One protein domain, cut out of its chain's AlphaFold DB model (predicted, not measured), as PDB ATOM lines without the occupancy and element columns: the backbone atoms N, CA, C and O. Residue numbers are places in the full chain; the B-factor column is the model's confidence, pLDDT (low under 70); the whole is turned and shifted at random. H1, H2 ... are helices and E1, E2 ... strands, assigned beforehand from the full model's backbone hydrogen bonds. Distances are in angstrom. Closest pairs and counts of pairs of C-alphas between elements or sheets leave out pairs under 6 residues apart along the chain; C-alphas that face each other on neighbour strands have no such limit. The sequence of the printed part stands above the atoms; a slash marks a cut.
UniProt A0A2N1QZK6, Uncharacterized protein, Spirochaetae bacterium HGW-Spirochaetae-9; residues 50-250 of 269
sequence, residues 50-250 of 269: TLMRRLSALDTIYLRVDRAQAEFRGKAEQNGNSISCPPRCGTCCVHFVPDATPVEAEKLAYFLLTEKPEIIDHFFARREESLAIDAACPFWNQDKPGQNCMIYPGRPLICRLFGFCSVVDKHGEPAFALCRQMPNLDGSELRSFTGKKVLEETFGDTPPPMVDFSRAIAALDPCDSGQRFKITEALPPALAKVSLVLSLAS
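This is residues 50 to 250 of the 269 residues of an uncharacterized protein of Spirochaetae bacterium HGW-Spirochaetae-9 (UniProt A0A2N1QZK6). One long helix, H1, runs along the length of the domain, with H6 side by side with it. Near the beginning of H1 the helices H2 and H7 cross, with H3 beyond them; near its end lies H5 with the small hairpin E1 and E2. Long loops fill much of the rest. The printed part has 201 residues, with seven named helices and two named strands in the order H1 H2 H3 H4 E1 E2 H5 H6 H7 along the chain and an antiparallel sheet E1 - E2; of the 102 residues in named elements helices hold 95 and strands 7, and the class is mostly helix. It is compact, radius of gyration of the C-alphas 17.9 A, with spans of 57 by 38 by 28 A.

H1, residues 50 to 78, begins at C-alpha 50 (10.536, -65.129, -144.168) and is 42.4 A long. H2 is residues 102 to 115, 19.5 A; H3 is 118 to 127, 15.1 A; H4 is 157 to 161. E1 is 174 to 177, E2 192 to 194, H5 196 to 203 and H6 210 to 218. H7, residues 231 to 250, is 27.1 A long, has a kink of 25 degrees near residue 238 and ends at C-alpha 250 (14.171, -77.139, -154.722).

H1 is the hub. With residues 54 to 58 alone it touches H2, about perpendicular at 87 degrees, C-alphas of Leu 55 and Lys 107 closest at 6.0 A. With residues 58 to 65 alone it touches H6, opposite ways at a shallow tilt of 12 degrees, closest C-alphas Leu 58 and Ile 217, 6.7 A. With residues 72 to 77 alone it touches H5, C-alphas of Ala 76 and Phe 203 closest at 4.2 A. H4 only just touches H1, with 3 pairs of C-alphas within 8 A, those of Val 65 and Leu 161 closest at 7.4 A. H2 touches H7 the same way at a steep tilt of 59 degrees, closest C-alphas Glu 106 and Ala 238, 4.8 A. H2 and H3 touch only at the corner, and only just, with 3 pairs within 8 A, C-alphas of Leu 112 and Ile 120 closest at 6.6 A. In the hairpin E1 and E2, N 176 and O 193 are 2.8 A apart, within hydrogen-bond range. Every O i to N i+4 pair is within range in H1, H2, H4, H5 and H6, 5 of 6 in H3 and 14 of 16 in H7.

The C-alphas of Gly 187 and Leu 248, the two farthest apart, are 59.6 A apart. The printed part has no cut. The links H1 to H2, H3 to H4, H4 to E1, E1 to E2 and H6 to H7 are long. Residues 145 to 146 are under 70 in pLDDT.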
ATOM      1  N   THR A  50      11.178 -66.426-144.443       91.12
ATOM      2  CA  THR A  50      10.536 -65.129-144.168       91.12
ATOM      3  C   THR A  50       9.497 -64.765-145.233       91.12
ATOM      4  O   THR A  50       8.479 -64.151-144.915       91.12
ATOM      5  N   LEU A  51       9.709 -65.178-146.490       92.00
ATOM      6  CA  LEU A  51       8.722 -65.031-147.559       92.00
ATOM      7  C   LEU A  51       7.415 -65.728-147.170       92.00
ATOM      8  O   LEU A  51       6.378 -65.074-147.090       92.00
ATOM      9  N   MET A  52       7.463 -67.023-146.852       92.12
ATOM     10  CA  MET A  52       6.252 -67.788-146.556       92.12
ATOM     11  C   MET A  52       5.540 -67.304-145.286       92.12
ATOM     12  O   MET A  52       4.306 -67.288-145.247       92.12
ATOM     13  N   ARG A  53       6.270 -66.816-144.275       92.62
ATOM     14  CA  ARG A  53       5.652 -66.161-143.105       92.62
ATOM     15  C   ARG A  53       4.838 -64.928-143.508       92.62
ATOM     16  O   ARG A  53       3.672 -64.831-143.128       92.62
ATOM     17  N   ARG A  54       5.410 -64.036-144.329       94.12
ATOM     18  CA  ARG A  54       4.717 -62.835-144.837       94.12
ATOM     19  C   ARG A  54       3.512 -63.202-145.710       94.12
ATOM     20  O   ARG A  54       2.426 -62.669-145.499       94.12
ATOM     21  N   LEU A  55       3.657 -64.170-146.621       94.75
ATOM     22  CA  LEU A  55       2.555 -64.630-147.481       94.75
ATOM     23  C   LEU A  55       1.408 -65.276-146.682       94.75
ATOM     24  O   LEU A  55       0.241 -65.078-147.024       94.75
ATOM     25  N   SER A  56       1.723 -66.023-145.620       93.50
ATOM     26  CA  SER A  56       0.726 -66.631-144.722       93.50
ATOM     27  C   SER A  56      -0.008 -65.581-143.885       93.50
ATOM     28  O   SER A  56      -1.224 -65.660-143.687       93.50
ATOM     29  N   ALA A  57       0.720 -64.571-143.405       95.44
ATOM     30  CA  ALA A  57       0.131 -63.448-142.688       95.44
ATOM     31  C   ALA A  57      -0.793 -62.628-143.606       95.44
ATOM     32  O   ALA A  57      -1.916 -62.305-143.218       95.44
ATOM     33  N   LEU A  58      -0.386 -62.393-144.858       96.25
ATOM     34  CA  LEU A  58      -1.225 -61.743-145.865       96.25
ATOM     35  C   LEU A  58      -2.500 -62.547-146.171       96.25
ATOM     36  O   LEU A  58      -3.584 -61.969-146.217       96.25
ATOM     37  N   ASP A  59      -2.409 -63.876-146.310       95.56
ATOM     38  CA  ASP A  59      -3.598 -64.731-146.466       95.56
ATOM     39  C   ASP A  59      -4.569 -64.580-145.286       95.56
ATOM     40  O   ASP A  59      -5.783 -64.554-145.481       95.56
ATOM     41  N   THR A  60      -4.050 -64.436-144.065       96.38
ATOM     42  CA  THR A  60      -4.874 -64.217-142.867       96.38
ATOM     43  C   THR A  60      -5.612 -62.878-142.936       96.38
ATOM     44  O   THR A  60      -6.798 -62.809-142.607       96.38
ATOM     45  N   ILE A  61      -4.953 -61.822-143.426       97.00
ATOM     46  CA  ILE A  61      -5.592 -60.520-143.663       97.00
ATOM     47  C   ILE A  61      -6.675 -60.644-144.738       97.00
ATOM     48  O   ILE A  61      -7.783 -60.152-144.537       97.00
ATOM     49  N   TYR A  62      -6.406 -61.338-145.847       96.56
ATOM     50  CA  TYR A  62      -7.401 -61.559-146.900       96.56
ATOM     51  C   TYR A  62      -8.617 -62.347-146.407       96.56
ATOM     52  O   TYR A  62      -9.744 -61.983-146.728       96.56
ATOM     53  N   LEU A  63      -8.424 -63.354-145.556       95.75
ATOM     54  CA  LEU A  63      -9.542 -64.054-144.919       95.75
ATOM     55  C   LEU A  63     -10.354 -63.133-143.997       95.75
ATOM     56  O   LEU A  63     -11.575 -63.271-143.914       95.75
ATOM     57  N   ARG A  64      -9.700 -62.177-143.321       96.62
ATOM     58  CA  ARG A  64     -10.387 -61.149-142.526       96.62
ATOM     59  C   ARG A  64     -11.212 -60.214-143.411       96.62
ATOM     60  O   ARG A  64     -12.327 -59.879-143.027       96.62
ATOM     61  N   VAL A  65     -10.695 -59.830-144.582       96.62
ATOM     62  CA  VAL A  65     -11.439 -59.044-145.585       96.62
ATOM     63  C   VAL A  65     -12.684 -59.801-146.033       96.62
ATOM     64  O   VAL A  65     -13.786 -59.270-145.925       96.62
ATOM     65  N   ASP A  66     -12.520 -61.051-146.472       94.19
ATOM     66  CA  ASP A  66     -13.626 -61.874-146.971       94.19
ATOM     67  C   ASP A  66     -14.728 -62.033-145.912       94.19
ATOM     68  O   ASP A  66     -15.917 -61.943-146.229       94.19
ATOM     69  N   ARG A  67     -14.337 -62.228-144.641       96.12
ATOM     70  CA  ARG A  67     -15.266 -62.308-143.508       96.12
ATOM     71  C   ARG A  67     -16.003 -60.990-143.281       96.12
ATOM     72  O   ARG A  67     -17.227 -60.999-143.260       96.12
ATOM     73  N   ALA A  68     -15.279 -59.880-143.158       96.44
ATOM     74  CA  ALA A  68     -15.879 -58.576-142.880       96.44
ATOM     75  C   ALA A  68     -16.844 -58.142-143.997       96.44
ATOM     76  O   ALA A  68     -17.921 -57.615-143.733       96.44
ATOM     77  N   GLN A  69     -16.501 -58.425-145.256       95.19
ATOM     78  CA  GLN A  69     -17.404 -58.176-146.378       95.19
ATOM     79  C   GLN A  69     -18.632 -59.090-146.356       95.19
ATOM     80  O   GLN A  69     -19.720 -58.648-146.710       95.19
ATOM     81  N   ALA A  70     -18.482 -60.364-145.982       94.81
ATOM     82  CA  ALA A  70     -19.617 -61.277-145.868       94.81
ATOM     83  C   ALA A  70     -20.586 -60.850-144.759       94.81
ATOM     84  O   ALA A  70     -21.794 -60.874-144.977       94.81
ATOM     85  N   GLU A  71     -20.060 -60.418-143.613       96.00
ATOM     86  CA  GLU A  71     -20.849 -59.876-142.503       96.00
ATOM     87  C   GLU A  71     -21.608 -58.615-142.930       96.00
ATOM     88  O   GLU A  71     -22.827 -58.560-142.770       96.00
ATOM     89  N   PHE A  72     -20.926 -57.655-143.563       96.06
ATOM     90  CA  PHE A  72     -21.558 -56.436-144.071       96.06
ATOM     91  C   PHE A  72     -22.664 -56.732-145.094       96.06
ATOM     92  O   PHE A  72     -23.777 -56.233-144.956       96.06
ATOM     93  N   ARG A  73     -22.402 -57.594-146.089       94.94
ATOM     94  CA  ARG A  73     -23.423 -57.987-147.076       94.94
ATOM     95  C   ARG A  73     -24.624 -58.674-146.428       94.94
ATOM     96  O   ARG A  73     -25.748 -58.412-146.835       94.94
ATOM     97  N   GLY A  74     -24.389 -59.535-145.436       95.88
ATOM     98  CA  GLY A  74     -25.462 -60.218-144.715       95.88
ATOM     99  C   GLY A  74     -26.354 -59.247-143.941       95.88
ATOM    100  O   GLY A  74     -27.571 -59.393-143.967       95.88
ATOM    101  N   LYS A  75     -25.770 -58.225-143.305       95.81
ATOM    102  CA  LYS A  75     -26.535 -57.166-142.628       95.81
ATOM    103  C   LYS A  75     -27.297 -56.283-143.617       95.81
ATOM    104  O   LYS A  75     -28.471 -56.010-143.398       95.81
ATOM    105  N   ALA A  76     -26.670 -55.935-144.738       94.31
ATOM    106  CA  ALA A  76     -27.308 -55.171-145.804       94.31
ATOM    107  C   ALA A  76     -28.527 -55.909-146.384       94.31
ATOM    108  O   ALA A  76     -29.595 -55.320-146.530       94.31
ATOM    109  N   GLU A  77     -28.403 -57.217-146.625       94.12
ATOM    110  CA  GLU A  77     -29.510 -58.079-147.051       94.12
ATOM    111  C   GLU A  77     -30.628 -58.155-145.999       94.12
ATOM    112  O   GLU A  77     -31.800 -58.012-146.343       94.12
ATOM    113  N   GLN A  78     -30.285 -58.307-144.715       94.00
ATOM    114  CA  GLN A  78     -31.259 -58.294-143.614       94.00
ATOM    115  C   GLN A  78     -32.000 -56.957-143.491       94.00
ATOM    116  O   GLN A  78     -33.158 -56.943-143.081       94.00
ATOM    117  N   ASN A  79     -31.354 -55.854-143.870       92.19
ATOM    118  CA  ASN A  79     -31.937 -54.516-143.871       92.19
ATOM    119  C   ASN A  79     -32.699 -54.181-145.172       92.19
ATOM    120  O   ASN A  79     -33.039 -53.025-145.403       92.19
ATOM    121  N   GLY A  80     -32.933 -55.165-146.048       90.62
ATOM    122  CA  GLY A  80     -33.655 -54.985-147.313       90.62
ATOM    123  C   GLY A  80     -32.825 -54.392-148.456       90.62
ATOM    124  O   GLY A  80     -33.334 -54.237-149.556       90.62
ATOM    125  N   ASN A  81     -31.538 -54.115-148.239       90.75
ATOM    126  CA  ASN A  81     -30.642 -53.485-149.209       90.75
ATOM    127  C   ASN A  81     -29.539 -54.454-149.648       90.75
ATOM    128  O   ASN A  81     -28.356 -54.269-149.357       90.75
ATOM    129  N   SER A  82     -29.929 -55.525-150.344       90.00
ATOM    130  CA  SER A  82     -28.986 -56.555-150.788       90.00
ATOM    131  C   SER A  82     -27.972 -56.007-151.795       90.00
ATOM    132  O   SER A  82     -28.317 -55.506-152.865       90.00
ATOM    133  N   ILE A  83     -26.692 -56.150-151.463       91.12
ATOM    134  CA  ILE A  83     -25.570 -55.715-152.294       91.12
ATOM    135  C   ILE A  83     -24.739 -56.922-152.725       91.12
ATOM    136  O   ILE A  83     -24.177 -57.663-151.916       91.12
ATOM    137  N   SER A  84     -24.615 -57.124-154.035       88.62
ATOM    138  CA  SER A  84     -23.830 -58.224-154.589       88.62
ATOM    139  C   SER A  84     -23.125 -57.816-155.876       88.62
ATOM    140  O   SER A  84     -23.593 -56.985-156.647       88.62
ATOM    141  N   CYS A  85     -21.940 -58.382-156.092       84.62
ATOM    142  CA  CYS A  85     -21.207 -58.193-157.333       84.62
ATOM    143  C   CYS A  85     -21.748 -59.216-158.335       84.62
ATOM    144  O   CYS A  85     -21.885 -60.385-157.951       84.62
ATOM    145  N   PRO A  86     -22.001 -58.835-159.601       81.56
ATOM    146  CA  PRO A  86     -22.335 -59.808-160.627       81.56
ATOM    147  C   PRO A  86     -21.285 -60.921-160.653       81.56
ATOM    148  O   PRO A  86     -20.081 -60.635-160.527       81.56
ATOM    149  N   PRO A  87     -21.708 -62.190-160.777       75.00
ATOM    150  CA  PRO A  87     -20.797 -63.313-160.679       75.00
ATOM    151  C   PRO A  87     -19.651 -63.123-161.668       75.00
ATOM    152  O   PRO A  87     -19.859 -62.941-162.865       75.00
ATOM    153  N   ARG A  88     -18.427 -63.151-161.121       70.94
ATOM    154  CA  ARG A  88     -17.171 -63.128-161.882       70.94
ATOM    155  C   ARG A  88     -17.026 -61.916-162.828       70.94
ATOM    156  O   ARG A  88     -16.369 -61.995-163.868       70.94
ATOM    157  N   CYS A  89     -17.571 -60.777-162.406       81.06
ATOM    158  CA  CYS A  89     -17.349 -59.474-163.021       81.06
ATOM    159  C   CYS A  89     -15.849 -59.106-163.093       81.06
ATOM    160  O   CYS A  89     -15.051 -59.452-162.210       81.06
ATOM    161  N   GLY A  90     -15.478 -58.365-164.139       82.12
ATOM    162  CA  GLY A  90     -14.178 -57.705-164.281       82.12
ATOM    163  C   GLY A  90     -14.267 -56.359-164.998       82.12
ATOM    164  O   GLY A  90     -13.272 -55.903-165.545       82.12
ATOM    165  N   THR A  91     -15.437 -55.711-164.989       86.94
ATOM    166  CA  THR A  91     -15.635 -54.380-165.591       86.94
ATOM    167  C   THR A  91     -14.749 -53.322-164.942       86.94
ATOM    168  O   THR A  91     -14.312 -52.394-165.611       86.94
ATOM    169  N   CYS A  92     -14.428 -53.481-163.652       86.62
ATOM    170  CA  CYS A  92     -13.468 -52.604-162.993       86.62
ATOM    171  C   CYS A  92     -12.085 -52.667-163.644       86.62
ATOM    172  O   CYS A  92     -11.381 -51.683-163.556       86.62
ATOM    173  N   CYS A  93     -11.707 -53.754-164.322       90.00
ATOM    174  CA  CYS A  93     -10.392 -53.920-164.939       90.00
ATOM    175  C   CYS A  93     -10.244 -53.261-166.321       90.00
ATOM    176  O   CYS A  93      -9.143 -53.299-166.855       90.00
ATOM    177  N   VAL A  94     -11.307 -52.703-166.912       90.25
ATOM    178  CA  VAL A  94     -11.262 -52.125-168.274       90.25
ATOM    179  C   VAL A  94     -10.495 -50.800-168.307       90.25
ATOM    180  O   VAL A  94      -9.793 -50.526-169.267       90.25
ATOM    181  N   HIS A  95     -10.596 -50.022-167.231       90.00
ATOM    182  CA  HIS A  95     -10.075 -48.655-167.105       90.00
ATOM    183  C   HIS A  95      -9.263 -48.498-165.809       90.00
ATOM    184  O   HIS A  95      -9.302 -47.478-165.124       90.00
ATOM    185  N   PHE A  96      -8.625 -49.585-165.366       91.62
ATOM    186  CA  PHE A  96      -7.957 -49.625-164.072       91.62
ATOM    187  C   PHE A  96      -6.852 -50.668-164.045       91.62
ATOM    188  O   PHE A  96      -7.088 -51.872-164.200       91.62
ATOM    189  N   VAL A  97      -5.658 -50.198-163.710       94.62
ATOM    190  CA  VAL A  97      -4.518 -51.033-163.347       94.62
ATOM    191  C   VAL A  97      -4.331 -50.901-161.835       94.62
ATOM    192  O   VAL A  97      -4.059 -49.796-161.368       94.62
ATOM    193  N   PRO A  98      -4.512 -51.980-161.052       94.00
ATOM    194  CA  PRO A  98      -4.443 -51.894-159.601       94.00
ATOM    195  C   PRO A  98      -3.019 -51.664-159.105       94.00
ATOM    196  O   PRO A  98      -2.068 -52.248-159.629       94.00
ATOM    197  N   ASP A  99      -2.910 -50.908-158.018       94.62
ATOM    198  CA  ASP A  99      -1.690 -50.844-157.225       94.62
ATOM    199  C   ASP A  99      -1.596 -52.032-156.264       94.62
ATOM    200  O   ASP A  99      -2.602 -52.540-155.754       94.62
ATOM    201  N   ALA A 100      -0.366 -52.449-155.992       96.12
ATOM    202  CA  ALA A 100      -0.029 -53.489-155.037       96.12
ATOM    203  C   ALA A 100       1.181 -53.060-154.200       96.12
ATOM    204  O   ALA A 100       2.100 -52.397-154.686       96.12
ATOM    205  N   THR A 101       1.190 -53.459-152.932       96.56
ATOM    206  CA  THR A 101       2.405 -53.437-152.111       96.56
ATOM    207  C   THR A 101       3.371 -54.543-152.560       96.56
ATOM    208  O   THR A 101       2.936 -55.528-153.172       96.56
ATOM    209  N   PRO A 102       4.671 -54.455-152.224       96.31
ATOM    210  CA  PRO A 102       5.635 -55.500-152.569       96.31
ATOM    211  C   PRO A 102       5.233 -56.901-152.086       96.31
ATOM    212  O   PRO A 102       5.318 -57.860-152.849       96.31
ATOM    213  N   VAL A 103       4.691 -57.032-150.867       96.12
ATOM    214  CA  VAL A 103       4.229 -58.330-150.332       96.12
ATOM    215  C   VAL A 103       3.025 -58.893-151.099       96.12
ATOM    216  O   VAL A 103       2.904 -60.106-151.284       96.12
ATOM    217  N   GLU A 104       2.136 -58.035-151.601       97.50
ATOM    218  CA  GLU A 104       1.019 -58.461-152.449       97.50
ATOM    219  C   GLU A 104       1.498 -58.900-153.835       97.50
ATOM    220  O   GLU A 104       0.998 -59.894-154.366       97.50
ATOM    221  N   ALA A 105       2.490 -58.207-154.399       97.56
ATOM    222  CA  ALA A 105       3.117 -58.599-155.655       97.56
ATOM    223  C   ALA A 105       3.861 -59.937-155.521       97.56
ATOM    224  O   ALA A 105       3.718 -60.798-156.386       97.56
ATOM    225  N   GLU A 106       4.576 -60.166-154.414       97.00
ATOM    226  CA  GLU A 106       5.185 -61.462-154.078       97.00
ATOM    227  C   GLU A 106       4.134 -62.571-153.964       97.00
ATOM    228  O   GLU A 106       4.333 -63.676-154.470       97.00
ATOM    229  N   LYS A 107       2.982 -62.283-153.345       96.50
ATOM    230  CA  LYS A 107       1.876 -63.243-153.255       96.50
ATOM    231  C   LYS A 107       1.320 -63.604-154.625       96.50
ATOM    232  O   LYS A 107       1.056 -64.780-154.882       96.50
ATOM    233  N   LEU A 108       1.133 -62.607-155.486       97.75
ATOM    234  CA  LEU A 108       0.678 -62.828-156.851       97.75
ATOM    235  C   LEU A 108       1.717 -63.612-157.659       97.75
ATOM    236  O   LEU A 108       1.351 -64.577-158.320       97.75
ATOM    237  N   ALA A 109       2.996 -63.254-157.562       98.06
ATOM    238  CA  ALA A 109       4.089 -63.981-158.198       98.06
ATOM    239  C   ALA A 109       4.112 -65.452-157.765       98.06
ATOM    240  O   ALA A 109       4.183 -66.335-158.613       98.06
ATOM    241  N   TYR A 110       3.974 -65.724-156.465       96.12
ATOM    242  CA  TYR A 110       3.882 -67.087-155.945       96.12
ATOM    243  C   TYR A 110       2.688 -67.851-156.536       96.12
ATOM    244  O   TYR A 110       2.855 -68.972-157.010       96.12
ATOM    245  N   PHE A 111       1.498 -67.240-156.559       95.94
ATOM    246  CA  PHE A 111       0.303 -67.835-157.168       95.94
ATOM    247  C   PHE A 111       0.515 -68.152-158.656       95.94
ATOM    248  O   PHE A 111       0.197 -69.250-159.104       95.94
ATOM    249  N   LEU A 112       1.091 -67.220-159.416       96.62
ATOM    250  CA  LEU A 112       1.376 -67.425-160.834       96.62
ATOM    251  C   LEU A 112       2.399 -68.546-161.041       96.62
ATOM    252  O   LEU A 112       2.153 -69.443-161.827       96.62
ATOM    253  N   LEU A 113       3.503 -68.563-160.297       95.75
ATOM    254  CA  LEU A 113       4.554 -69.571-160.467       95.75
ATOM    255  C   LEU A 113       4.126 -70.986-160.046       95.75
ATOM    256  O   LEU A 113       4.666 -71.956-160.568       95.75
ATOM    257  N   THR A 114       3.189 -71.118-159.103       92.19
ATOM    258  CA  THR A 114       2.816 -72.424-158.525       92.19
ATOM    259  C   THR A 114       1.469 -72.962-158.992       92.19
ATOM    260  O   THR A 114       1.309 -74.174-159.098       92.19
ATOM    261  N   GLU A 115       0.501 -72.093-159.281       92.38
ATOM    262  CA  GLU A 115      -0.864 -72.499-159.635       92.38
ATOM    263  C   GLU A 115      -1.241 -72.134-161.073       92.38
ATOM    264  O   GLU A 115      -2.091 -72.807-161.665       92.38
ATOM    265  N   LYS A 116      -0.670 -71.047-161.613       94.25
ATOM    266  CA  LYS A 116      -1.095 -70.439-162.882       94.25
ATOM    267  C   LYS A 116       0.048 -69.899-163.759       94.25
ATOM    268  O   LYS A 116       0.007 -68.721-164.138       94.25
ATOM    269  N   PRO A 117       1.061 -70.720-164.096       94.62
ATOM    270  CA  PRO A 117       2.221 -70.245-164.847       94.62
ATOM    271  C   PRO A 117       1.842 -69.765-166.251       94.62
ATOM    272  O   PRO A 117       2.453 -68.830-166.760       94.62
ATOM    273  N   GLU A 118       0.770 -70.309-166.836       93.25
ATOM    274  CA  GLU A 118       0.276 -69.944-168.167       93.25
ATOM    275  C   GLU A 118      -0.165 -68.474-168.289       93.25
ATOM    276  O   GLU A 118      -0.281 -67.940-169.389       93.25
ATOM    277  N   ILE A 119      -0.436 -67.803-167.166       94.75
ATOM    278  CA  ILE A 119      -0.879 -66.402-167.145       94.75
ATOM    279  C   ILE A 119       0.316 -65.433-167.230       94.75
ATOM    280  O   ILE A 119       0.136 -64.267-167.586       94.75
ATOM    281  N   ILE A 120       1.537 -65.886-166.923       96.44
ATOM    282  CA  ILE A 120       2.733 -65.029-166.877       96.44
ATOM    283  C   ILE A 120       3.040 -64.448-168.263       96.44
ATOM    284  O   ILE A 120       3.228 -63.237-168.387       96.44
ATOM    285  N   ASP A 121       3.010 -65.275-169.307       94.88
ATOM    286  CA  ASP A 121       3.268 -64.825-170.679       94.88
ATOM    287  C   ASP A 121       2.213 -63.816-171.146       94.88
ATOM    288  O   ASP A 121       2.542 -62.788-171.738       94.88
ATOM    289  N   HIS A 122       0.943 -64.046-170.791       92.94
ATOM    290  CA  HIS A 122      -0.141 -63.099-171.061       92.94
ATOM    291  C   HIS A 122       0.097 -61.747-170.378       92.94
ATOM    292  O   HIS A 122      -0.125 -60.698-170.984       92.94
ATOM    293  N   PHE A 123       0.556 -61.751-169.122       95.56
ATOM    294  CA  PHE A 123       0.894 -60.518-168.415       95.56
ATOM    295  C   PHE A 123       1.969 -59.726-169.162       95.56
ATOM    296  O   PHE A 123       1.777 -58.532-169.384       95.56
ATOM    297  N   PHE A 124       3.063 -60.369-169.579       96.00
ATOM    298  CA  PHE A 124       4.140 -59.679-170.293       96.00
ATOM    299  C   PHE A 124       3.707 -59.184-171.673       96.00
ATOM    300  O   PHE A 124       4.039 -58.051-172.020       96.00
ATOM    301  N   ALA A 125       2.909 -59.962-172.408       94.06
ATOM    302  CA  ALA A 125       2.379 -59.563-173.711       94.06
ATOM    303  C   ALA A 125       1.505 -58.299-173.642       94.06
ATOM    304  O   ALA A 125       1.516 -57.489-174.561       94.06
ATOM    305  N   ARG A 126       0.765 -58.103-172.541       92.44
ATOM    306  CA  ARG A 126      -0.132 -56.948-172.348       92.44
ATOM    307  C   ARG A 126       0.453 -55.825-171.500       92.44
ATOM    308  O   ARG A 126      -0.198 -54.796-171.295       92.44
ATOM    309  N   ARG A 127       1.648 -56.024-170.942       93.50
ATOM    310  CA  ARG A 127       2.226 -55.123-169.942       93.50
ATOM    311  C   ARG A 127       2.403 -53.715-170.490       93.50
ATOM    312  O   ARG A 127       2.060 -52.775-169.786       93.50
ATOM    313  N   GLU A 128       2.919 -53.586-171.709       91.50
ATOM    314  CA  GLU A 128       3.232 -52.296-172.329       91.50
ATOM    315  C   GLU A 128       1.972 -51.461-172.591       91.50
ATOM    316  O   GLU A 128       1.908 -50.310-172.167       91.50
ATOM    317  N   GLU A 129       0.919 -52.071-173.147       90.94
ATOM    318  CA  GLU A 129      -0.403 -51.435-173.291       90.94
ATOM    319  C   GLU A 129      -0.951 -50.953-171.939       90.94
ATOM    320  O   GLU A 129      -1.543 -49.881-171.832       90.94
ATOM    321  N   SER A 130      -0.701 -51.732-170.883       91.12
ATOM    322  CA  SER A 130      -1.174 -51.460-169.522       91.12
ATOM    323  C   SER A 130      -0.394 -50.348-168.800       91.12
ATOM    324  O   SER A 130      -0.707 -50.027-167.652       91.12
ATOM    325  N   LEU A 131       0.636 -49.762-169.423       89.88
ATOM    326  CA  LEU A 131       1.350 -48.601-168.875       89.88
ATOM    327  C   LEU A 131       0.669 -47.272-169.225       89.88
ATOM    328  O   LEU A 131       0.925 -46.270-168.553       89.88
ATOM    329  N   ALA A 132      -0.202 -47.256-170.238       87.69
ATOM    330  CA  ALA A 132      -0.906 -46.053-170.658       87.69
ATOM    331  C   ALA A 132      -1.870 -45.522-169.577       87.69
ATOM    332  O   ALA A 132      -2.291 -46.223-168.650       87.69
ATOM    333  N   ILE A 133      -2.221 -44.239-169.693       80.56
ATOM    334  CA  ILE A 133      -3.280 -43.633-168.879       80.56
ATOM    335  C   ILE A 133      -4.611 -44.276-169.284       80.56
ATOM    336  O   ILE A 133      -4.855 -44.475-170.468       80.56
ATOM    337  N   ASP A 134      -5.455 -44.590-168.298       82.50
ATOM    338  CA  ASP A 134      -6.758 -45.245-168.500       82.50
ATOM    339  C   ASP A 134      -6.684 -46.639-169.155       82.50
ATOM    340  O   ASP A 134      -7.630 -47.113-169.781       82.50
ATOM    341  N   ALA A 135      -5.542 -47.319-169.011       89.56
ATOM    342  CA  ALA A 135      -5.351 -48.641-169.584       89.56
ATOM    343  C   ALA A 135      -6.115 -49.742-168.834       89.56
ATOM    344  O   ALA A 135      -6.350 -49.685-167.619       89.56
ATOM    345  N   ALA A 136      -6.428 -50.807-169.570       92.50
ATOM    346  CA  ALA A 136      -6.949 -52.030-168.991       92.50
ATOM    347  C   ALA A 136      -5.879 -52.751-168.161       92.50
ATOM    348  O   ALA A 136      -4.684 -52.702-168.445       92.50
ATOM    349  N   CYS A 137      -6.321 -53.477-167.137       94.31
ATOM    350  CA  CYS A 137      -5.462 -54.357-166.359       94.31
ATOM    351  C   CYS A 137      -4.827 -55.426-167.271       94.31
ATOM    352  O   CYS A 137      -5.554 -56.067-168.034       94.31
ATOM    353  N   PRO A 138      -3.530 -55.753-167.115       94.38
ATOM    354  CA  PRO A 138      -2.870 -56.782-167.928       94.38
ATOM    355  C   PRO A 138      -3.445 -58.196-167.711       94.38
ATOM    356  O   PRO A 138      -3.176 -59.109-168.484       94.38
ATOM    357  N   PHE A 139      -4.248 -58.391-166.660       94.00
ATOM    358  CA  PHE A 139      -4.953 -59.642-166.355       94.00
ATOM    359  C   PHE A 139      -6.428 -59.637-166.766       94.00
ATOM    360  O   PHE A 139      -7.183 -60.532-166.361       94.00
ATOM    361  N   TRP A 140      -6.864 -58.606-167.488       92.06
ATOM    362  CA  TRP A 140      -8.206 -58.538-168.034       92.06
ATOM    363  C   TRP A 140      -8.309 -59.418-169.281       92.06
ATOM    364  O   TRP A 140      -7.532 -59.287-170.222       92.06
ATOM    365  N   ASN A 141      -9.279 -60.327-169.274       87.12
ATOM    366  CA  ASN A 141      -9.596 -61.210-170.383       87.12
ATOM    367  C   ASN A 141     -10.985 -60.853-170.922       87.12
ATOM    368  O   ASN A 141     -11.999 -61.073-170.253       87.12
ATOM    369  N   GLN A 142     -11.022 -60.283-172.122       81.25
ATOM    370  CA  GLN A 142     -12.260 -59.922-172.818       81.25
ATOM    371  C   GLN A 142     -12.989 -61.145-173.400       81.25
ATOM    372  O   GLN A 142     -14.217 -61.160-173.448       81.25
ATOM    373  N   ASP A 143     -12.248 -62.199-173.743       79.38
ATOM    374  CA  ASP A 143     -12.743 -63.396-174.434       79.38
ATOM    375  C   ASP A 143     -13.530 -64.342-173.514       79.38
ATOM    376  O   ASP A 143     -14.181 -65.281-173.973       79.38
ATOM    377  N   LYS A 144     -13.501 -64.103-172.197       74.25
ATOM    378  CA  LYS A 144     -14.289 -64.848-171.204       74.25
ATOM    379  C   LYS A 144     -15.209 -63.917-170.408       74.25
ATOM    380  O   LYS A 144     -14.914 -63.625-169.241       74.25
ATOM    381  N   PRO A 145     -16.332 -63.456-170.998       67.38
ATOM    382  CA  PRO A 145     -17.336 -62.662-170.299       67.38
ATOM    383  C   PRO A 145     -17.829 -63.370-169.036       67.38
ATOM    384  O   PRO A 145     -18.124 -64.566-169.049       67.38
ATOM    385  N   GLY A 146     -17.868 -62.644-167.921       64.81
ATOM    386  CA  GLY A 146     -18.191 -63.231-166.626       64.81
ATOM    387  C   GLY A 146     -17.093 -64.158-166.106       64.81
ATOM    388  O   GLY A 146     -17.387 -65.031-165.311       64.81
ATOM    389  N   GLN A 147     -15.843 -64.037-166.562       73.00
ATOM    390  CA  GLN A 147     -14.627 -64.566-165.919       73.00
ATOM    391  C   GLN A 147     -13.430 -63.640-166.182       73.00
ATOM    392  O   GLN A 147     -12.291 -64.095-166.268       73.00
ATOM    393  N   ASN A 148     -13.678 -62.339-166.327       85.75
ATOM    394  CA  ASN A 148     -12.741 -61.438-166.994       85.75
ATOM    395  C   ASN A 148     -11.447 -61.161-166.210       85.75
ATOM    396  O   ASN A 148     -10.515 -60.600-166.765       85.75
ATOM    397  N   CYS A 149     -11.361 -61.520-164.927       89.69
ATOM    398  CA  CYS A 149     -10.128 -61.401-164.148       89.69
ATOM    399  C   CYS A 149      -9.430 -62.763-164.072       89.69
ATOM    400  O   CYS A 149      -9.905 -63.661-163.372       89.69
ATOM    401  N   MET A 150      -8.284 -62.891-164.742       91.00
ATOM    402  CA  MET A 150      -7.533 -64.153-164.809       91.00
ATOM    403  C   MET A 150      -6.906 -64.553-163.463       91.00
ATOM    404  O   MET A 150      -6.703 -65.733-163.195       91.00
ATOM    405  N   ILE A 151      -6.662 -63.578-162.583       92.69
ATOM    406  CA  ILE A 151      -5.983 -63.762-161.293       92.69
ATOM    407  C   ILE A 151      -6.926 -63.619-160.095       92.69
ATOM    408  O   ILE A 151      -6.519 -63.128-159.047       92.69
ATOM    409  N   TYR A 152      -8.199 -64.020-160.218       88.12
ATOM    410  CA  TYR A 152      -9.191 -63.846-159.141       88.12
ATOM    411  C   TYR A 152      -8.682 -64.300-157.750       88.12
ATOM    412  O   TYR A 152      -8.806 -63.523-156.799       88.12
ATOM    413  N   PRO A 153      -8.045 -65.482-157.594       88.38
ATOM    414  CA  PRO A 153      -7.490 -65.909-156.306       88.38
ATOM    415  C   PRO A 153      -6.263 -65.102-155.858       88.38
ATOM    416  O   PRO A 153      -6.052 -64.948-154.655       88.38
ATOM    417  N   GLY A 154      -5.489 -64.569-156.808       90.69
ATOM    418  CA  GLY A 154      -4.272 -63.776-156.605       90.69
ATOM    419  C   GLY A 154      -4.496 -62.260-156.536       90.69
ATOM    420  O   GLY A 154      -3.532 -61.506-156.565       90.69
ATOM    421  N   ARG A 155      -5.750 -61.793-156.455       93.50
ATOM    422  CA  ARG A 155      -6.081 -60.358-156.426       93.50
ATOM    423  C   ARG A 155      -5.359 -59.615-155.287       93.50
ATOM    424  O   ARG A 155      -5.361 -60.132-154.161       93.50
ATOM    425  N   PRO A 156      -4.830 -58.402-155.543       95.56
ATOM    426  CA  PRO A 156      -4.360 -57.511-154.486       95.56
ATOM    427  C   PRO A 156      -5.540 -56.988-153.652       95.56
ATOM    428  O   PRO A 156      -6.703 -57.081-154.064       95.56
ATOM    429  N   LEU A 157      -5.248 -56.417-152.486       95.62
ATOM    430  CA  LEU A 157      -6.209 -55.897-151.518       95.62
ATOM    431  C   LEU A 157      -7.193 -54.924-152.164       95.62
ATOM    432  O   LEU A 157      -8.395 -55.053-151.946       95.62
ATOM    433  N   ILE A 158      -6.709 -53.991-152.989       94.38
ATOM    434  CA  ILE A 158      -7.570 -52.994-153.637       94.38
ATOM    435  C   ILE A 158      -8.666 -53.656-154.487       94.38
ATOM    436  O   ILE A 158      -9.833 -53.275-154.414       94.38
ATOM    437  N   CYS A 159      -8.324 -54.723-155.215       93.19
ATOM    438  CA  CYS A 159      -9.274 -55.488-156.020       93.19
ATOM    439  C   CYS A 159     -10.226 -56.349-155.181       93.19
ATOM    440  O   CYS A 159     -11.305 -56.689-155.660       93.19
ATOM    441  N   ARG A 160      -9.829 -56.744-153.965       92.75
ATOM    442  CA  ARG A 160     -10.691 -57.493-153.034       92.75
ATOM    443  C   ARG A 160     -11.696 -56.584-152.350       92.75
ATOM    444  O   ARG A 160     -12.847 -56.963-152.188       92.75
ATOM    445  N   LEU A 161     -11.260 -55.389-151.964       93.19
ATOM    446  CA  LEU A 161     -12.079 -54.408-151.258       93.19
ATOM    447  C   LEU A 161     -13.108 -53.719-152.161       93.19
ATOM    448  O   LEU A 161     -14.142 -53.264-151.672       93.19
ATOM    449  N   PHE A 162     -12.847 -53.683-153.468       90.19
ATOM    450  CA  PHE A 162     -13.689 -53.007-154.447       90.19
ATOM    451  C   PHE A 162     -15.178 -53.383-154.327       90.19
ATOM    452  O   PHE A 162     -15.554 -54.551-154.431       90.19
ATOM    453  N   GLY A 163     -16.028 -52.368-154.147       89.56
ATOM    454  CA  GLY A 163     -17.489 -52.500-154.093       89.56
ATOM    455  C   GLY A 163     -18.079 -52.892-152.734       89.56
ATOM    456  O   GLY A 163     -19.296 -52.874-152.605       89.56
ATOM    457  N   PHE A 164     -17.263 -53.216-151.724       92.94
ATOM    458  CA  PHE A 164     -17.750 -53.645-150.400       92.94
ATOM    459  C   PHE A 164     -16.928 -53.084-149.231       92.94
ATOM    460  O   PHE A 164     -16.898 -53.680-148.156       92.94
ATOM    461  N   CYS A 165     -16.213 -51.981-149.434       94.94
ATOM    462  CA  CYS A 165     -15.446 -51.314-148.386       94.94
ATOM    463  C   CYS A 165     -15.810 -49.838-148.303       94.94
ATOM    464  O   CYS A 165     -16.158 -49.228-149.317       94.94
ATOM    465  N   SER A 166     -15.646 -49.252-147.122       95.75
ATOM    466  CA  SER A 166     -15.735 -47.806-146.951       95.75
ATOM    467  C   SER A 166     -14.362 -47.149-147.113       95.75
ATOM    468  O   SER A 166     -13.312 -47.737-146.817       95.75
ATOM    469  N   VAL A 167     -14.373 -45.915-147.602       94.75
ATOM    470  CA  VAL A 167     -13.245 -44.982-147.523       94.75
ATOM    471  C   VAL A 167     -13.540 -43.975-146.422       94.75
ATOM    472  O   VAL A 167     -14.698 -43.685-146.154       94.75
ATOM    473  N   VAL A 168     -12.511 -43.460-145.760       93.19
ATOM    474  CA  VAL A 168     -12.683 -42.428-144.733       93.19
ATOM    475  C   VAL A 168     -12.436 -41.079-145.388       93.19
ATOM    476  O   VAL A 168     -11.435 -40.913-146.087       93.19
ATOM    477  N   ASP A 169     -13.358 -40.141-145.207       91.69
ATOM    478  CA  ASP A 169     -13.216 -38.795-145.747       91.69
ATOM    479  C   ASP A 169     -12.265 -37.921-144.900       91.69
ATOM    480  O   ASP A 169     -11.692 -38.347-143.894       91.69
ATOM    481  N   LYS A 170     -12.088 -36.659-145.305       90.88
ATOM    482  CA  LYS A 170     -11.236 -35.692-144.589       90.88
ATOM    483  C   LYS A 170     -11.753 -35.312-143.193       90.88
ATOM    484  O   LYS A 170     -11.014 -34.696-142.429       90.88
ATOM    485  N   HIS A 171     -13.010 -35.622-142.887       91.31
ATOM    486  CA  HIS A 171     -13.660 -35.363-141.605       91.31
ATOM    487  C   HIS A 171     -13.654 -36.596-140.691       91.31
ATOM    488  O   HIS A 171     -14.082 -36.499-139.545       91.31
ATOM    489  N   GLY A 172     -13.122 -37.730-141.160       90.75
ATOM    490  CA  GLY A 172     -13.102 -38.978-140.406       90.75
ATOM    491  C   GLY A 172     -14.377 -39.809-140.557       90.75
ATOM    492  O   GLY A 172     -14.499 -40.837-139.892       90.75
ATOM    493  N   GLU A 173     -15.306 -39.407-141.426       93.81
ATOM    494  CA  GLU A 173     -16.559 -40.121-141.645       93.81
ATOM    495  C   GLU A 173     -16.392 -41.220-142.706       93.81
ATOM    496  O   GLU A 173     -15.744 -41.009-143.740       93.81
ATOM    497  N   PRO A 174     -16.977 -42.413-142.490       95.56
ATOM    498  CA  PRO A 174     -16.992 -43.460-143.496       95.56
ATOM    499  C   PRO A 174     -17.898 -43.066-144.667       95.56
ATOM    500  O   PRO A 174     -19.033 -42.622-144.486       95.56
ATOM    501  N   ALA A 175     -17.402 -43.288-145.875       95.06
ATOM    502  CA  ALA A 175     -18.110 -43.109-147.128       95.06
ATOM    503  C   ALA A 175     -18.100 -44.413-147.932       95.06
ATOM    504  O   ALA A 175     -17.084 -45.106-148.029       95.06
ATOM    505  N   PHE A 176     -19.239 -44.748-148.523       95.31
ATOM    506  CA  PHE A 176     -19.455 -45.957-149.306       95.31
ATOM    507  C   PHE A 176     -20.176 -45.618-150.603       95.31
ATOM    508  O   PHE A 176     -21.123 -44.836-150.604       95.31
ATOM    509  N   ALA A 177     -19.747 -46.232-151.702       93.94
ATOM    510  CA  ALA A 177     -20.387 -46.067-152.996       93.94
ATOM    511  C   ALA A 177     -20.663 -47.425-153.643       93.94
ATOM    512  O   ALA A 177     -19.800 -48.308-153.667       93.94
ATOM    513  N   LEU A 178     -21.858 -47.570-154.210       93.38
ATOM    514  CA  LEU A 178     -22.256 -48.760-154.946       93.38
ATOM    515  C   LEU A 178     -21.500 -48.835-156.272       93.38
ATOM    516  O   LEU A 178     -21.481 -47.886-157.061       93.38
ATOM    517  N   CYS A 179     -20.930 -50.004-156.569       91.50
ATOM    518  CA  CYS A 179     -20.326 -50.269-157.874       91.50
ATOM    519  C   CYS A 179     -21.353 -50.012-158.978       91.50
ATOM    520  O   CYS A 179     -22.481 -50.462-158.848       91.50
ATOM    521  N   ARG A 180     -20.976 -49.374-160.094       89.38
ATOM    522  CA  ARG A 180     -21.872 -49.086-161.236       89.38
ATOM    523  C   ARG A 180     -22.671 -50.296-161.750       89.38
ATOM    524  O   ARG A 180     -23.727 -50.114-162.332       89.38
ATOM    525  N   GLN A 181     -22.155 -51.507-161.553       88.12
ATOM    526  CA  GLN A 181     -22.796 -52.755-161.982       88.12
ATOM    527  C   GLN A 181     -23.809 -53.311-160.966       88.12
ATOM    528  O   GLN A 181     -24.493 -54.283-161.262       88.12
ATOM    529  N   MET A 182     -23.878 -52.739-159.761       89.56
ATOM    530  CA  MET A 182     -24.887 -53.083-158.761       89.56
ATOM    531  C   MET A 182     -26.197 -52.348-159.070       89.56
ATOM    532  O   MET A 182     -26.136 -51.171-159.458       89.56
ATOM    533  N   PRO A 183     -27.357 -52.994-158.863       87.88
ATOM    534  CA  PRO A 183     -28.643 -52.312-158.945       87.88
ATOM    535  C   PRO A 183     -28.712 -51.152-157.940       87.88
ATOM    536  O   PRO A 183     -27.934 -51.091-156.984       87.88
ATOM    537  N   ASN A 184     -29.609 -50.202-158.199       89.00
ATOM    538  CA  ASN A 184     -29.979 -49.203-157.199       89.00
ATOM    539  C   ASN A 184     -30.633 -49.895-155.992       89.00
ATOM    540  O   ASN A 184     -31.143 -51.010-156.116       89.00
ATOM    541  N   LEU A 185     -30.595 -49.230-154.839       87.38
ATOM    542  CA  LEU A 185     -31.338 -49.682-153.664       87.38
ATOM    543  C   LEU A 185     -32.834 -49.438-153.875       87.38
ATOM    544  O   LEU A 185     -33.221 -48.530-154.617       87.38
ATOM    545  N   ASP A 186     -33.668 -50.227-153.205       77.81
ATOM    546  CA  ASP A 186     -35.116 -50.139-153.357       77.81
ATOM    547  C   ASP A 186     -35.612 -48.733-152.980       77.81
ATOM    548  O   ASP A 186     -35.491 -48.279-151.843       77.81
ATOM    549  N   GLY A 187     -36.155 -48.013-153.967       74.62
ATOM    550  CA  GLY A 187     -36.728 -46.679-153.776       74.62
ATOM    551  C   GLY A 187     -35.726 -45.522-153.687       74.62
ATOM    552  O   GLY A 187     -36.132 -44.421-153.313       74.62
ATOM    553  N   SER A 188     -34.447 -45.721-154.037       81.81
ATOM    554  CA  SER A 188     -33.441 -44.648-154.016       81.81
ATOM    555  C   SER A 188     -32.513 -44.656-155.230       81.81
ATOM    556  O   SER A 188     -31.873 -45.656-155.545       81.81
ATOM    557  N   GLU A 189     -32.360 -43.489-155.860       85.81
ATOM    558  CA  GLU A 189     -31.344 -43.232-156.895       85.81
ATOM    559  C   GLU A 189     -29.965 -42.885-156.298       85.81
ATOM    560  O   GLU A 189     -28.985 -42.708-157.026       85.81
ATOM    561  N   LEU A 190     -29.861 -42.766-154.968       89.06
ATOM    562  CA  LEU A 190     -28.591 -42.482-154.305       89.06
ATOM    563  C   LEU A 190     -27.666 -43.696-154.399       89.06
ATOM    564  O   LEU A 190     -28.014 -44.810-154.014       89.06
ATOM    565  N   ARG A 191     -26.442 -43.457-154.877       91.25
ATOM    566  CA  ARG A 191     -25.401 -44.490-155.009       91.25
ATOM    567  C   ARG A 191     -24.191 -44.264-154.113       91.25
ATOM    568  O   ARG A 191     -23.333 -45.141-154.054       91.25
ATOM    569  N   SER A 192     -24.129 -43.122-153.435       93.19
ATOM    570  CA  SER A 192     -23.042 -42.729-152.538       93.19
ATOM    571  C   SER A 192     -23.620 -42.310-151.193       93.19
ATOM    572  O   SER A 192     -24.551 -41.508-151.143       93.19
ATOM    573  N   PHE A 193     -23.048 -42.839-150.119       94.06
ATOM    574  CA  PHE A 193     -23.515 -42.685-148.748       94.06
ATOM    575  C   PHE A 193     -22.331 -42.273-147.881       94.06
ATOM    576  O   PHE A 193     -21.308 -42.956-147.883       94.06
ATOM    577  N   THR A 194     -22.468 -41.177-147.139       94.50
ATOM    578  CA  THR A 194     -21.419 -40.665-146.249       94.50
ATOM    579  C   THR A 194     -21.987 -40.477-144.855       94.50
ATOM    580  O   THR A 194     -23.097 -39.970-144.696       94.50
ATOM    581  N   GLY A 195     -21.204 -40.854-143.851       94.44
ATOM    582  CA  GLY A 195     -21.555 -40.721-142.447       94.44
ATOM    583  C   GLY A 195     -21.957 -42.052-141.833       94.44
ATOM    584  O   GLY A 195     -22.734 -42.821-142.406       94.44
ATOM    585  N   LYS A 196     -21.449 -42.313-140.627       93.75
ATOM    586  CA  LYS A 196     -21.687 -43.584-139.928       93.75
ATOM    587  C   LYS A 196     -23.177 -43.902-139.755       93.75
ATOM    588  O   LYS A 196     -23.600 -45.006-140.080       93.75
ATOM    589  N   LYS A 197     -23.972 -42.922-139.312       94.06
ATOM    590  CA  LYS A 197     -25.417 -43.099-139.081       94.06
ATOM    591  C   LYS A 197     -26.176 -43.453-140.357       94.06
ATOM    592  O   LYS A 197     -26.958 -44.390-140.354       94.06
ATOM    593  N   VAL A 198     -25.884 -42.756-141.457       93.75
ATOM    594  CA  VAL A 198     -26.527 -43.003-142.757       93.75
ATOM    595  C   VAL A 198     -26.248 -44.429-143.230       93.75
ATOM    596  O   VAL A 198     -27.143 -45.104-143.732       93.75
ATOM    597  N   LEU A 199     -25.015 -44.909-143.049       94.00
ATOM    598  CA  LEU A 199     -24.636 -46.270-143.426       94.00
ATOM    599  C   LEU A 199     -25.317 -47.324-142.552       94.00
ATOM    600  O   LEU A 199     -25.820 -48.305-143.089       94.00
ATOM    601  N   GLU A 200     -25.372 -47.113-141.237       94.94
ATOM    602  CA  GLU A 200     -26.060 -48.015-140.307       94.94
ATOM    603  C   GLU A 200     -27.571 -48.071-140.576       94.94
ATOM    604  O   GLU A 200     -28.143 -49.155-140.596       94.94
ATOM    605  N   GLU A 201     -28.213 -46.937-140.861       93.81
ATOM    606  CA  GLU A 201     -29.638 -46.876-141.215       93.81
ATOM    607  C   GLU A 201     -29.926 -47.541-142.570       93.81
ATOM    608  O   GLU A 201     -30.924 -48.246-142.721       93.81
ATOM    609  N   THR A 202     -29.038 -47.359-143.553       92.62
ATOM    610  CA  THR A 202     -29.231 -47.879-144.917       92.62
ATOM    611  C   THR A 202     -28.877 -49.363-145.027       92.62
ATOM    612  O   THR A 202     -29.615 -50.134-145.632       92.62
ATOM    613  N   PHE A 203     -27.767 -49.810-144.445       93.56
ATOM    614  CA  PHE A 203     -27.234 -51.167-144.638       93.56
ATOM    615  C   PHE A 203     -27.250 -52.022-143.364       93.56
ATOM    616  O   PHE A 203     -26.787 -53.159-143.388       93.56
ATOM    617  N   GLY A 204     -27.728 -51.496-142.235       93.81
ATOM    618  CA  GLY A 204     -27.704 -52.178-140.936       93.81
ATOM    619  C   GLY A 204     -26.326 -52.210-140.259       93.81
ATOM    620  O   GLY A 204     -26.216 -52.665-139.120       93.81
ATOM    621  N   ASP A 205     -25.269 -51.760-140.944       94.25
ATOM    622  CA  ASP A 205     -23.905 -51.630-140.424       94.25
ATOM    623  C   ASP A 205     -23.035 -50.767-141.341       94.25
ATOM    624  O   ASP A 205     -23.381 -50.469-142.485       94.25
ATOM    625  N   THR A 206     -21.852 -50.423-140.854       93.56
ATOM    626  CA  THR A 206     -20.806 -49.796-141.652       93.56
ATOM    627  C   THR A 206     -20.023 -50.828-142.476       93.56
ATOM    628  O   THR A 206     -19.595 -51.854-141.941       93.56
ATOM    629  N   PRO A 207     -19.764 -50.569-143.773       94.81
ATOM    630  CA  PRO A 207     -18.836 -51.379-144.545       94.81
ATOM    631  C   PRO A 207     -17.432 -51.296-143.945       94.81
ATOM    632  O   PRO A 207     -17.022 -50.225-143.477       94.81
ATOM    633  N   PRO A 208     -16.643 -52.377-144.029       95.62
ATOM    634  CA  PRO A 208     -15.339 -52.418-143.402       95.62
ATOM    635  C   PRO A 208     -14.392 -51.397-144.057       95.62
ATOM    636  O   PRO A 208     -14.306 -51.333-145.293       95.62
ATOM    637  N   PRO A 209     -13.682 -50.581-143.263       94.81
ATOM    638  CA  PRO A 209     -12.900 -49.482-143.797       94.81
ATOM    639  C   PRO A 209     -11.603 -49.984-144.433       94.81
ATOM    640  O   PRO A 209     -10.849 -50.778-143.863       94.81
ATOM    641  N   MET A 210     -11.304 -49.484-145.634       95.00
ATOM    642  CA  MET A 210     -10.109 -49.869-146.398       95.00
ATOM    643  C   MET A 210      -8.803 -49.624-145.625       95.00
ATOM    644  O   MET A 210      -7.826 -50.369-145.786       95.00
ATOM    645  N   VAL A 211      -8.779 -48.582-144.790       93.75
ATOM    646  CA  VAL A 211      -7.591 -48.176-144.030       93.75
ATOM    647  C   VAL A 211      -7.145 -49.249-143.034       93.75
ATOM    648  O   VAL A 211      -5.944 -49.455-142.876       93.75
ATOM    649  N   ASP A 212      -8.070 -50.002-142.436       94.81
ATOM    650  CA  ASP A 212      -7.743 -51.010-141.420       94.81
ATOM    651  C   ASP A 212      -6.970 -52.188-142.008       94.81
ATOM    652  O   ASP A 212      -6.043 -52.714-141.387       94.81
ATOM    653  N   PHE A 213      -7.325 -52.605-143.223       96.12
ATOM    654  CA  PHE A 213      -6.602 -53.666-143.923       96.12
ATOM    655  C   PHE A 213      -5.315 -53.149-144.551       96.12
ATOM    656  O   PHE A 213      -4.302 -53.837-144.505       96.12
ATOM    657  N   SER A 214      -5.325 -51.922-145.078       94.19
ATOM    658  CA  SER A 214      -4.116 -51.307-145.634       94.19
ATOM    659  C   SER A 214      -3.030 -51.146-144.567       94.19
ATOM    660  O   SER A 214      -1.875 -51.476-144.824       94.19
ATOM    661  N   ARG A 215      -3.400 -50.728-143.346       94.62
ATOM    662  CA  ARG A 215      -2.496 -50.667-142.184       94.62
ATOM    663  C   ARG A 215      -2.004 -52.048-141.759       94.62
ATOM    664  O   ARG A 215      -0.825 -52.207-141.468       94.62
ATOM    665  N   ALA A 216      -2.885 -53.051-141.753       95.50
ATOM    666  CA  ALA A 216      -2.498 -54.418-141.418       95.50
ATOM    667  C   ALA A 216      -1.473 -54.993-142.412       95.50
ATOM    668  O   ALA A 216      -0.536 -55.657-141.984       95.50
ATOM    669  N   ILE A 217      -1.619 -54.716-143.715       95.56
ATOM    670  CA  ILE A 217      -0.635 -55.127-144.731       95.56
ATOM    671  C   ILE A 217       0.676 -54.358-144.559       95.56
ATOM    672  O   ILE A 217       1.737 -54.971-144.598       95.56
ATOM    673  N   ALA A 218       0.617 -53.045-144.321       93.94
ATOM    674  CA  ALA A 218       1.811 -52.230-144.090       93.94
ATOM    675  C   ALA A 218       2.643 -52.730-142.891       93.94
ATOM    676  O   ALA A 218       3.866 -52.678-142.920       93.94
ATOM    677  N   ALA A 219       1.991 -53.291-141.868       94.06
ATOM    678  CA  ALA A 219       2.669 -53.881-140.715       94.06
ATOM    679  C   ALA A 219       3.397 -55.211-141.013       94.06
ATOM    680  O   ALA A 219       4.197 -55.650-140.188       94.06
ATOM    681  N   LEU A 220       3.132 -55.868-142.151       93.44
ATOM    682  CA  LEU A 220       3.801 -57.127-142.514       93.44
ATOM    683  C   LEU A 220       5.261 -56.929-142.913       93.44
ATOM    684  O   LEU A 220       6.066 -57.845-142.747       93.44
ATOM    685  N   ASP A 221       5.577 -55.763-143.471       89.69
ATOM    686  CA  ASP A 221       6.924 -55.404-143.880       89.69
ATOM    687  C   ASP A 221       7.183 -53.915-143.608       89.69
ATOM    688  O   ASP A 221       6.859 -53.066-144.440       89.69
ATOM    689  N   PRO A 222       7.747 -53.576-142.436       88.00
ATOM    690  CA  PRO A 222       8.032 -52.193-142.079       88.00
ATOM    691  C   PRO A 222       9.023 -51.493-143.017       88.00
ATOM    692  O   PRO A 222       8.963 -50.271-143.133       88.00
ATOM    693  N   CYS A 223       9.917 -52.232-143.685       87.25
ATOM    694  CA  CYS A 223      10.929 -51.654-144.573       87.25
ATOM    695  C   CYS A 223      10.303 -51.113-145.864       87.25
ATOM    696  O   CYS A 223      10.660 -50.031-146.325       87.25
ATOM    697  N   ASP A 224       9.322 -51.841-146.397       85.81
ATOM    698  CA  ASP A 224       8.572 -51.463-147.597       85.81
ATOM    699  C   ASP A 224       7.192 -50.861-147.267       85.81
ATOM    700  O   ASP A 224       6.339 -50.673-148.143       85.81
ATOM    701  N   SER A 225       6.952 -50.541-145.993       85.50
ATOM    702  CA  SER A 225       5.678 -50.011-145.519       85.50
ATOM    703  C   SER A 225       5.334 -48.704-146.231       85.50
ATOM    704  O   SER A 225       6.091 -47.737-146.222       85.50
ATOM    705  N   GLY A 226       4.141 -48.661-146.822       81.25
ATOM    706  CA  GLY A 226       3.639 -47.493-147.546       81.25
ATOM    707  C   GLY A 226       4.050 -47.433-149.018       81.25
ATOM    708  O   GLY A 226       3.466 -46.641-149.754       81.25
ATOM    709  N   GLN A 227       4.962 -48.294-149.479       92.31
ATOM    710  CA  GLN A 227       5.266 -48.397-150.903       92.31
ATOM    711  C   GLN A 227       4.138 -49.114-151.645       92.31
ATOM    712  O   GLN A 227       3.669 -50.186-151.248       92.31
ATOM    713  N   ARG A 228       3.704 -48.512-152.749       93.38
ATOM    714  CA  ARG A 228       2.711 -49.067-153.662       93.38
ATOM    715  C   ARG A 228       3.121 -48.738-155.079       93.38
ATOM    716  O   ARG A 228       3.482 -47.602-155.368       93.38
ATOM    717  N   PHE A 229       3.028 -49.736-155.938       95.38
ATOM    718  CA  PHE A 229       3.332 -49.608-157.354       95.38
ATOM    719  C   PHE A 229       2.203 -50.237-158.150       95.38
ATOM    720  O   PHE A 229       1.547 -51.170-157.667       95.38
ATOM    721  N   LYS A 230       2.013 -49.786-159.389       95.69
ATOM    722  CA  LYS A 230       1.104 -50.471-160.305       95.69
ATOM    723  C   LYS A 230       1.542 -51.921-160.446       95.69
ATOM    724  O   LYS A 230       2.734 -52.230-160.469       95.69
ATOM    725  N   ILE A 231       0.591 -52.834-160.603       95.88
ATOM    726  CA  ILE A 231       0.889 -54.266-160.754       95.88
ATOM    727  C   ILE A 231       1.831 -54.562-161.938       95.88
ATOM    728  O   ILE A 231       2.587 -55.529-161.902       95.88
ATOM    729  N   THR A 232       1.827 -53.706-162.966       96.44
ATOM    730  CA  THR A 232       2.739 -53.743-164.120       96.44
ATOM    731  C   THR A 232       4.204 -53.504-163.741       96.44
ATOM    732  O   THR A 232       5.107 -53.988-164.428       96.44
ATOM    733  N   GLU A 233       4.456 -52.785-162.654       96.38
ATOM    734  CA  GLU A 233       5.782 -52.446-162.129       96.38
ATOM    735  C   GLU A 233       6.172 -53.357-160.964       96.38
ATOM    736  O   GLU A 233       7.308 -53.821-160.900       96.38
ATOM    737  N   ALA A 234       5.221 -53.668-160.079       96.75
ATOM    738  CA  ALA A 234       5.461 -54.462-158.877       96.75
ATOM    739  C   ALA A 234       5.735 -55.945-159.178       96.75
ATOM    740  O   ALA A 234       6.507 -56.600-158.478       96.75
ATOM    741  N   LEU A 235       5.076 -56.503-160.200       97.75
ATOM    742  CA  LEU A 235       5.095 -57.945-160.437       97.75
ATOM    743  C   LEU A 235       6.413 -58.485-161.021       97.75
ATOM    744  O   LEU A 235       6.853 -59.527-160.538       97.75
ATOM    745  N   PRO A 236       7.078 -57.848-162.007       97.94
ATOM    746  CA  PRO A 236       8.347 -58.358-162.535       97.94
ATOM    747  C   PRO A 236       9.439 -58.611-161.473       97.94
ATOM    748  O   PRO A 236       9.963 -59.730-161.439       97.94
ATOM    749  N   PRO A 237       9.771 -57.668-160.563       97.25
ATOM    750  CA  PRO A 237      10.763 -57.938-159.519       97.25
ATOM    751  C   PRO A 237      10.280 -58.999-158.521       97.25
ATOM    752  O   PRO A 237      11.080 -59.808-158.046       97.25
ATOM    753  N   ALA A 238       8.975 -59.061-158.240       97.69
ATOM    754  CA  ALA A 238       8.400 -60.101-157.395       97.69
ATOM    755  C   ALA A 238       8.518 -61.502-158.025       97.69
ATOM    756  O   ALA A 238       8.889 -62.448-157.329       97.69
ATOM    757  N   LEU A 239       8.269 -61.644-159.334       98.38
ATOM    758  CA  LEU A 239       8.459 -62.895-160.077       98.38
ATOM    759  C   LEU A 239       9.913 -63.362-160.012       98.38
ATOM    760  O   LEU A 239      10.156 -64.521-159.685       98.38
ATOM    761  N   ALA A 240      10.871 -62.462-160.252       98.00
ATOM    762  CA  ALA A 240      12.294 -62.787-160.161       98.00
ATOM    763  C   ALA A 240      12.677 -63.264-158.748       98.00
ATOM    764  O   ALA A 240      13.279 -64.328-158.590       98.00
ATOM    765  N   LYS A 241      12.266 -62.520-157.712       96.00
ATOM    766  CA  LYS A 241      12.544 -62.851-156.308       96.00
ATOM    767  C   LYS A 241      11.946 -64.196-155.901       96.00
ATOM    768  O   LYS A 241      12.644 -65.034-155.337       96.00
ATOM    769  N   VAL A 242      10.657 -64.409-156.164       96.25
ATOM    770  CA  VAL A 242       9.960 -65.635-155.752       96.25
ATOM    771  C   VAL A 242      10.464 -66.842-156.542       96.25
ATOM    772  O   VAL A 242      10.678 -67.894-155.944       96.25
ATOM    773  N   SER A 243      10.732 -66.690-157.842       95.56
ATOM    774  CA  SER A 243      11.331 -67.746-158.670       95.56
ATOM    775  C   SER A 243      12.697 -68.186-158.132       95.56
ATOM    776  O   SER A 243      12.946 -69.385-157.979       95.56
ATOM    777  N   LEU A 244      13.552 -67.230-157.747       95.00
ATOM    778  CA  LEU A 244      14.841 -67.528-157.123       95.00
ATOM    779  C   LEU A 244      14.670 -68.308-155.813       95.00
ATOM    780  O   LEU A 244      15.320 -69.334-155.626       95.00
ATOM    781  N   VAL A 245      13.776 -67.862-154.923       93.06
ATOM    782  CA  VAL A 245      13.518 -68.550-153.645       93.06
ATOM    783  C   VAL A 245      13.026 -69.981-153.876       93.06
ATOM    784  O   VAL A 245      13.525 -70.901-153.232       93.06
ATOM    785  N   LEU A 246      12.090 -70.183-154.805       91.44
ATOM    786  CA  LEU A 246      11.581 -71.515-155.146       91.44
ATOM    787  C   LEU A 246      12.678 -72.420-155.722       91.44
ATOM    788  O   LEU A 246      12.744 -73.591-155.356       91.44
ATOM    789  N   SER A 247      13.557 -71.874-156.566       91.06
ATOM    790  CA  SER A 247      14.669 -72.612-157.181       91.06
ATOM    791  C   SER A 247      15.742 -73.013-156.161       91.06
ATOM    792  O   SER A 247      16.267 -74.122-156.204       91.06
ATOM    793  N   LEU A 248      16.059 -72.140-155.202       90.00
ATOM    794  CA  LEU A 248      16.982 -72.469-154.108       90.00
ATOM    795  C   LEU A 248      16.379 -73.507-153.152       90.00
ATOM    796  O   LEU A 248      17.073 -74.401-152.658       90.00
ATOM    797  N   ALA A 249      15.075 -73.412-152.901       86.75
ATOM    798  CA  ALA A 249      14.364 -74.355-152.053       86.75
ATOM    799  C   ALA A 249      14.253 -75.750-152.697       86.75
ATOM    800  O   ALA A 249      14.331 -76.751-151.992       86.75
ATOM    801  N   SER A 250      14.119 -75.846-154.025       82.56
ATOM    802  CA  SER A 250      14.171 -77.139-154.722       82.56
ATOM    803  C   SER A 250      15.586 -77.721-154.778       82.56
ATOM    804  O   SER A 250      15.741 -78.927-154.633       82.56
TER     805      SER A 250